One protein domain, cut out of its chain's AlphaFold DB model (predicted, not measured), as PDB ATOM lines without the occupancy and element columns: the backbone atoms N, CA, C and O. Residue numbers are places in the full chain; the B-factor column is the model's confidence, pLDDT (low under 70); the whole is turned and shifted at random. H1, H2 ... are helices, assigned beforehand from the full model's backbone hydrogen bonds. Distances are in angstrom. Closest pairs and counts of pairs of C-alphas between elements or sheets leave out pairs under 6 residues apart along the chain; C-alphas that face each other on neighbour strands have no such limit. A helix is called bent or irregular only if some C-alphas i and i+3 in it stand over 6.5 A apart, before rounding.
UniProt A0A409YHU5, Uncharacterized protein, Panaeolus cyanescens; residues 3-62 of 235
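What this domain is: This is residues 3 to 62 of the 235 residues of an uncharacterized protein of Panaeolus cyanescens (UniProt A0A409YHU5). Two long helices, H1 and H3, form the two limbs of a flat, open Z, and the extended link of residues 31 to 41 runs back between them as its diagonal. The short helix H2 sits at the corner between H1 and this diagonal, and no helix packs on another. The printed part has 60 residues with three named helices, H1, H2 and H3 in that order, and no named strand; its class is all helix. It is loose, with a radius of gyration of the C-alphas of 14.6 A, and spans 47 by 30 by 9 A.

Where its parts are: H1 holds residues 7 to 23 and is 25.1 A long, with C-alpha 7 at (159.657, 202.223, 172.553). It is irregular, but only just: C-alphas 8 and 11 are 7.0 A apart. H2 holds residues 26 to 30. H3, residues 42 to 60, is the longest helix at 26.5 A, from C-alpha 42 at (157.538, 199.944, 192.113) to C-alpha 60 at (135.816, 191.230, 204.537).

How they stand to each other: H1 and H2 are near each other, with 6 pairs of C-alphas within 10 A, and meet only through their link. H3 is apart from H1 and from H2. In H2 and H3 every O i to N i+4 pair is within hydrogen-bond range; in H1 it is 11 of 13.

The domain as a whole: The C-alphas of Asp 8 and Arg 62, the two farthest apart, are 47.4 A from each other. The printed part has no cut. The link from H1 to H2 is tight, with 2 residues, and that from H2 to H3 is long, with 11. Residues 6 to 12, of which 7 to 12 belong to H1, stand free, as do residues 49 to 62, of which 49 to 60 belong to H3. The mean pLDDT of the printed part is 83.0, and residues 57 to 62 are under 70.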
ATOM      1  N   ASP A   3     157.580 197.799 180.374       78.94
ATOM      2  CA  ASP A   3     158.723 198.690 180.541       78.94
ATOM      3  C   ASP A   3     159.984 198.182 179.821       78.94
ATOM      4  O   ASP A   3     160.731 198.980 179.255       78.94
ATOM      5  N   THR A   4     160.168 196.858 179.738       80.81
ATOM      6  CA  THR A   4     161.293 196.233 179.010       80.81
ATOM      7  C   THR A   4     161.118 196.228 177.490       80.81
ATOM      8  O   THR A   4     162.051 195.898 176.755       80.81
ATOM      9  N   LEU A   5     159.928 196.583 176.994       83.56
ATOM     10  CA  LEU A   5     159.696 196.694 175.561       83.56
ATOM     11  C   LEU A   5     160.380 197.946 175.021       83.56
ATOM     12  O   LEU A   5     160.263 199.041 175.585       83.56
ATOM     13  N   ARG A   6     161.045 197.780 173.875       87.31
ATOM     14  CA  ARG A   6     161.586 198.909 173.122       87.31
ATOM     15  C   ARG A   6     160.457 199.892 172.759       87.31
ATOM     16  O   ARG A   6     159.350 199.423 172.473       87.31
ATOM     17  N   PRO A   7     160.702 201.217 172.764       91.00
ATOM     18  CA  PRO A   7     159.657 202.223 172.553       91.00
ATOM     19  C   PRO A   7     158.830 202.019 171.276       91.00
ATOM     20  O   PRO A   7     157.611 202.152 171.312       91.00
ATOM     21  N   ASP A   8     159.472 201.601 170.184       93.81
ATOM     22  CA  ASP A   8     158.866 201.286 168.884       93.81
ATOM     23  C   ASP A   8     157.850 200.134 168.941       93.81
ATOM     24  O   ASP A   8     156.910 200.089 168.153       93.81
ATOM     25  N   LYS A   9     157.998 199.210 169.899       92.06
ATOM     26  CA  LYS A   9     157.120 198.039 170.046       92.06
ATOM     27  C   LYS A   9     155.968 198.248 171.023       92.06
ATOM     28  O   LYS A   9     155.091 197.391 171.103       92.06
ATOM     29  N   ARG A  10     155.962 199.351 171.778       91.44
ATOM     30  CA  ARG A  10     154.962 199.580 172.834       91.44
ATOM     31  C   ARG A  10     153.563 199.779 172.267       91.44
ATOM     32  O   ARG A  10     152.639 199.170 172.784       91.44
ATOM     33  N   ALA A  11     153.423 200.536 171.179       92.38
ATOM     34  CA  ALA A  11     152.124 200.765 170.540       92.38
ATOM     35  C   ALA A  11     151.483 199.455 170.048       92.38
ATOM     36  O   ALA A  11     150.326 199.182 170.343       92.38
ATOM     37  N   ALA A  12     152.263 198.595 169.384       91.31
ATOM     38  CA  ALA A  12     151.780 197.296 168.915       91.31
ATOM     39  C   ALA A  12     151.455 196.327 170.066       91.31
ATOM     40  O   ALA A  12     150.569 195.484 169.943       91.31
ATOM     41  N   ALA A  13     152.182 196.410 171.185       89.75
ATOM     42  CA  ALA A  13     151.850 195.644 172.381       89.75
ATOM     43  C   ALA A  13     150.544 196.138 173.024       89.75
ATOM     44  O   ALA A  13     149.754 195.304 173.456       89.75
ATOM     45  N   GLU A  14     150.307 197.455 173.043       92.00
ATOM     46  CA  GLU A  14     149.060 198.063 173.529       92.00
ATOM     47  C   GLU A  14     147.860 197.606 172.700       92.00
ATOM     48  O   GLU A  14     146.909 197.063 173.244       92.00
ATOM     49  N   GLU A  15     147.961 197.682 171.373       95.00
ATOM     50  CA  GLU A  15     146.893 197.227 170.477       95.00
ATOM     51  C   GLU A  15     146.558 195.742 170.697       95.00
ATOM     52  O   GLU A  15     145.395 195.337 170.723       95.00
ATOM     53  N   ARG A  16     147.582 194.901 170.903       91.81
ATOM     54  CA  ARG A  16     147.380 193.480 171.225       91.81
ATOM     55  C   ARG A  16     146.725 193.282 172.585       91.81
ATOM     56  O   ARG A  16     145.948 192.345 172.732       91.81
ATOM     57  N   PHE A  17     147.052 194.109 173.571       91.81
ATOM     58  CA  PHE A  17     146.432 194.051 174.891       91.81
ATOM     59  C   PHE A  17     144.948 194.388 174.830       91.81
ATOM     60  O   PHE A  17     144.132 193.661 175.398       91.81
ATOM     61  N   ASP A  18     144.605 195.447 174.102       93.19
ATOM     62  CA  ASP A  18     143.223 195.883 173.922       93.19
ATOM     63  C   ASP A  18     142.414 194.804 173.199       93.19
ATOM     64  O   ASP A  18     141.332 194.433 173.654       93.19
ATOM     65  N   ARG A  19     142.989 194.204 172.147       93.38
ATOM     66  CA  ARG A  19     142.391 193.056 171.449       93.38
ATOM     67  C   ARG A  19     142.204 191.843 172.348       93.38
ATOM     68  O   ARG A  19     141.126 191.275 172.375       93.38
ATOM     69  N   LEU A  20     143.215 191.458 173.128       89.81
ATOM     70  CA  LEU A  20     143.082 190.344 174.074       89.81
ATOM     71  C   LEU A  20     141.985 190.608 175.113       89.81
ATOM     72  O   LEU A  20     141.218 189.706 175.442       89.81
ATOM     73  N   THR A  21     141.898 191.845 175.603       89.06
ATOM     74  CA  THR A  21     140.877 192.244 176.576       89.06
ATOM     75  C   THR A  21     139.477 192.164 175.967       89.06
ATOM     76  O   THR A  21     138.577 191.626 176.607       89.06
ATOM     77  N   ALA A  22     139.302 192.641 174.732       90.94
ATOM     78  CA  ALA A  22     138.021 192.612 174.034       90.94
ATOM     79  C   ALA A  22     137.611 191.193 173.604       90.94
ATOM     80  O   ALA A  22     136.510 190.749 173.918       90.94
ATOM     81  N   ASP A  23     138.507 190.474 172.927       92.38
ATOM     82  CA  ASP A  23     138.173 189.241 172.209       92.38
ATOM     83  C   ASP A  23     138.186 188.008 173.123       92.38
ATOM     84  O   ASP A  23     137.379 187.095 172.955       92.38
ATOM     85  N   HIS A  24     139.111 187.953 174.088       86.06
ATOM     86  CA  HIS A  24     139.331 186.753 174.901       86.06
ATOM     87  C   HIS A  24     138.853 186.890 176.344       86.06
ATOM     88  O   HIS A  24     138.573 185.876 176.984       86.06
ATOM     89  N   TRP A  25     138.790 188.111 176.878       87.81
ATOM     90  CA  TRP A  25     138.453 188.352 178.285       87.81
ATOM     91  C   TRP A  25     137.130 189.089 178.489       87.81
ATOM     92  O   TRP A  25     136.765 189.323 179.641       87.81
ATOM     93  N   GLY A  26     136.388 189.394 177.419       86.81
ATOM     94  CA  GLY A  26     135.100 190.090 177.494       86.81
ATOM     95  C   GLY A  26     134.137 189.450 178.497       86.81
ATOM     96  O   GLY A  26     133.690 190.120 179.426       86.81
ATOM     97  N   GLU A  27     133.935 188.129 178.410       86.88
ATOM     98  CA  GLU A  27     133.082 187.380 179.346       86.88
ATOM     99  C   GLU A  27     133.553 187.535 180.802       86.88
ATOM    100  O   GLU A  27     132.759 187.740 181.715       86.88
ATOM    101  N   TRP A  28     134.861 187.501 181.050       82.88
ATOM    102  CA  TRP A  28     135.400 187.630 182.405       82.88
ATOM    103  C   TRP A  28     135.204 189.049 182.940       82.88
ATOM    104  O   TRP A  28     134.926 189.234 184.131       82.88
ATOM    105  N   SER A  29     135.321 190.047 182.061       85.12
ATOM    106  CA  SER A  29     135.077 191.449 182.378       85.12
ATOM    107  C   SER A  29     133.616 191.757 182.688       85.12
ATOM    108  O   SER A  29     133.351 192.510 183.626       85.12
ATOM    109  N   GLU A  30     132.672 191.115 182.001       87.44
ATOM    110  CA  GLU A  30     131.238 191.210 182.306       87.44
ATOM    111  C   GLU A  30     130.908 190.705 183.719       87.44
ATOM    112  O   GLU A  30     130.082 191.291 184.419       87.44
ATOM    113  N   HIS A  31     131.628 189.688 184.196       83.00
ATOM    114  CA  HIS A  31     131.486 189.145 185.553       83.00
ATOM    115  C   HIS A  31     132.262 189.941 186.620       83.00
ATOM    116  O   HIS A  31     132.468 189.471 187.742       83.00
ATOM    117  N   GLY A  32     132.700 191.161 186.293       82.62
ATOM    118  CA  GLY A  32     133.369 192.073 187.220       82.62
ATOM    119  C   GLY A  32     134.877 191.853 187.362       82.62
ATOM    120  O   GLY A  32     135.501 192.496 188.214       82.62
ATOM    121  N   SER A  33     135.485 190.991 186.539       82.38
ATOM    122  CA  SER A  33     136.946 190.865 186.489       82.38
ATOM    123  C   SER A  33     137.553 192.079 185.787       82.38
ATOM    124  O   SER A  33     137.051 192.556 184.775       82.38
ATOM    125  N   LYS A  34     138.667 192.595 186.302       85.19
ATOM    126  CA  LYS A  34     139.381 193.718 185.679       85.19
ATOM    127  C   LYS A  34     140.713 193.225 185.140       85.19
ATOM    128  O   LYS A  34     141.494 192.648 185.897       85.19
ATOM    129  N   SER A  35     140.979 193.462 183.858       82.75
ATOM    130  CA  SER A  35     142.325 193.306 183.317       82.75
ATOM    131  C   SER A  35     143.216 194.406 183.899       82.75
ATOM    132  O   SER A  35     142.839 195.574 183.977       82.75
ATOM    133  N   LEU A  36     144.391 194.016 184.389       80.06
ATOM    134  CA  LEU A  36     145.375 194.921 184.976       80.06
ATOM    135  C   LEU A  36     146.681 194.767 184.211       80.06
ATOM    136  O   LEU A  36     147.219 193.667 184.071       80.06
ATOM    137  N   LYS A  37     147.196 195.891 183.727       81.50
ATOM    138  CA  LYS A  37     148.516 195.977 183.118       81.50
ATOM    139  C   LYS A  37     149.560 196.061 184.229       81.50
ATOM    140  O   LYS A  37     149.482 196.941 185.078       81.50
ATOM    141  N   PHE A  38     150.523 195.142 184.231       76.75
ATOM    142  CA  PHE A  38     151.648 195.182 185.164       76.75
ATOM    143  C   PHE A  38     152.843 195.872 184.503       76.75
ATOM    144  O   PHE A  38     153.487 195.306 183.609       76.75
ATOM    145  N   GLU A  39     153.152 197.086 184.950       81.19
ATOM    146  CA  GLU A  39     154.441 197.719 184.681       81.19
ATOM    147  C   GLU A  39     155.427 197.236 185.748       81.19
ATOM    148  O   GLU A  39     155.073 197.153 186.924       81.19
ATOM    149  N   ASN A  40     156.661 196.875 185.379       78.12
ATOM    150  CA  ASN A  40     157.680 196.485 186.363       78.12
ATOM    151  C   ASN A  40     158.293 197.724 187.043       78.12
ATOM    152  O   ASN A  40     159.506 197.900 187.121       78.12
ATOM    153  N   THR A  41     157.420 198.613 187.499       82.75
ATOM    154  CA  THR A  41     157.731 199.783 188.308       82.75
ATOM    155  C   THR A  41     157.236 199.520 189.725       82.75
ATOM    156  O   THR A  41     156.256 198.796 189.945       82.75
ATOM    157  N   PHE A  42     157.930 200.083 190.711       78.44
ATOM    158  CA  PHE A  42     157.538 199.944 192.113       78.44
ATOM    159  C   PHE A  42     156.117 200.485 192.331       78.44
ATOM    160  O   PHE A  42     155.298 199.871 193.011       78.44
ATOM    161  N   GLU A  43     155.803 201.590 191.668       87.31
ATOM    162  CA  GLU A  43     154.528 202.287 191.702       87.31
ATOM    163  C   GLU A  43     153.388 201.401 191.190       87.31
ATOM    164  O   GLU A  43     152.358 201.300 191.853       87.31
ATOM    165  N   SER A  44     153.580 200.697 190.067       85.88
ATOM    166  CA  SER A  44     152.585 199.757 189.532       85.88
ATOM    167  C   SER A  44     152.374 198.568 190.469       85.88
ATOM    168  O   SER A  44     151.236 198.159 190.709       85.88
ATOM    169  N   ALA A  45     153.448 198.027 191.051       82.69
ATOM    170  CA  ALA A  45     153.335 196.943 192.023       82.69
ATOM    171  C   ALA A  45     152.527 197.376 193.262       82.69
ATOM    172  O   ALA A  45     151.609 196.667 193.682       82.69
ATOM    173  N   ILE A  46     152.809 198.564 193.808       87.25
ATOM    174  CA  ILE A  46     152.069 199.128 194.945       87.25
ATOM    175  C   ILE A  46     150.618 199.449 194.571       87.25
ATOM    176  O   ILE A  46     149.712 199.143 195.345       87.25
ATOM    177  N   ALA A  47     150.363 200.001 193.383       87.38
ATOM    178  CA  ALA A  47     149.010 200.297 192.912       87.38
ATOM    179  C   ALA A  47     148.141 199.031 192.827       87.38
ATOM    180  O   ALA A  47     146.984 199.034 193.258       87.38
ATOM    181  N   ILE A  48     148.709 197.922 192.343       83.56
ATOM    182  CA  ILE A  48     148.022 196.627 192.291       83.56
ATOM    183  C   ILE A  48     147.754 196.104 193.702       83.56
ATOM    184  O   ILE A  48     146.631 195.690 193.992       83.56
ATOM    185  N   LEU A  49     148.738 196.172 194.603       82.50
ATOM    186  CA  LEU A  49     148.555 195.751 195.994       82.50
ATOM    187  C   LEU A  49     147.468 196.565 196.707       82.50
ATOM    188  O   LEU A  49     146.633 195.979 197.394       82.50
ATOM    189  N   ASN A  50     147.423 197.881 196.499       86.62
ATOM    190  CA  ASN A  50     146.385 198.749 197.058       86.62
ATOM    191  C   ASN A  50     145.003 198.405 196.489       86.62
ATOM    192  O   ASN A  50     144.052 198.232 197.248       86.62
ATOM    193  N   THR A  51     144.904 198.201 195.171       84.81
ATOM    194  CA  THR A  51     143.649 197.811 194.502       84.81
ATOM    195  C   THR A  51     143.108 196.484 195.045       84.81
ATOM    196  O   THR A  51     141.910 196.342 195.320       84.81
ATOM    197  N   VAL A  52     143.994 195.503 195.245       80.81
ATOM    198  CA  VAL A  52     143.642 194.212 195.846       80.81
ATOM    199  C   VAL A  52     143.256 194.391 197.316       80.81
ATOM    200  O   VAL A  52     142.238 193.850 197.743       80.81
ATOM    201  N   GLY A  53     144.006 195.186 198.083       79.19
ATOM    202  CA  GLY A  53     143.728 195.470 199.491       79.19
ATOM    203  C   GLY A  53     142.361 196.119 199.716       79.19
ATOM    204  O   GLY A  53     141.599 195.675 200.578       79.19
ATOM    205  N   GLU A  54     142.002 197.112 198.902       81.12
ATOM    206  CA  GLU A  54     140.687 197.760 198.933       81.12
ATOM    207  C   GLU A  54     139.557 196.794 198.577       81.12
ATOM    208  O   GLU A  54     138.508 196.793 199.227       81.12
ATOM    209  N   SER A  55     139.776 195.955 197.564       72.50
ATOM    210  CA  SER A  55     138.806 194.941 197.155       72.50
ATOM    211  C   SER A  55     138.572 193.946 198.293       72.50
ATOM    212  O   SER A  55     137.437 193.742 198.713       72.50
ATOM    213  N   VAL A  56     139.640 193.404 198.885       70.00
ATOM    214  CA  VAL A  56     139.558 192.469 200.018       70.00
ATOM    215  C   VAL A  56     138.883 193.110 201.233       70.00
ATOM    216  O   VAL A  56     138.066 192.458 201.880       70.00
ATOM    217  N   SER A  57     139.169 194.382 201.527       68.56
ATOM    218  CA  SER A  57     138.548 195.121 202.635       68.56
ATOM    219  C   SER A  57     137.028 195.244 202.467       68.56
ATOM    220  O   SER A  57     136.279 194.955 203.401       68.56
ATOM    221  N   LYS A  58     136.555 195.562 201.252       65.81
ATOM    222  CA  LYS A  58     135.120 195.680 200.934       65.81
ATOM    223  C   LYS A  58     134.360 194.358 201.093       65.81
ATOM    224  O   LYS A  58     133.199 194.370 201.498       65.81
ATOM    225  N   TYR A  59     135.008 193.220 200.834       60.00
ATOM    226  CA  TYR A  59     134.392 191.894 200.987       60.00
ATOM    227  C   TYR A  59     134.565 191.281 202.388       60.00
ATOM    228  O   TYR A  59     133.791 190.400 202.776       60.00
ATOM    229  N   ARG A  60     135.522 191.764 203.193       53.41
ATOM    230  CA  ARG A  60     135.816 191.230 204.537       53.41
ATOM    231  C   ARG A  60     134.692 191.443 205.547       53.41
ATOM    232  O   ARG A  60     134.581 190.672 206.494       53.41
ATOM    233  N   THR A  61     133.852 192.456 205.357       54.81
ATOM    234  CA  THR A  61     132.805 192.811 206.329       54.81
ATOM    235  C   THR A  61     131.567 191.911 206.243       54.81
ATOM    236  O   THR A  61     130.749 191.931 207.156       54.81
ATOM    237  N   ARG A  62     131.403 191.102 205.181       53.66
ATOM    238  CA  ARG A  62     130.204 190.252 205.000       53.66
ATOM    239  C   ARG A  62     130.458 188.750 205.022       53.66
ATOM    240  O   ARG A  62     129.535 187.997 205.309       53.66
TER     241      ARG A  62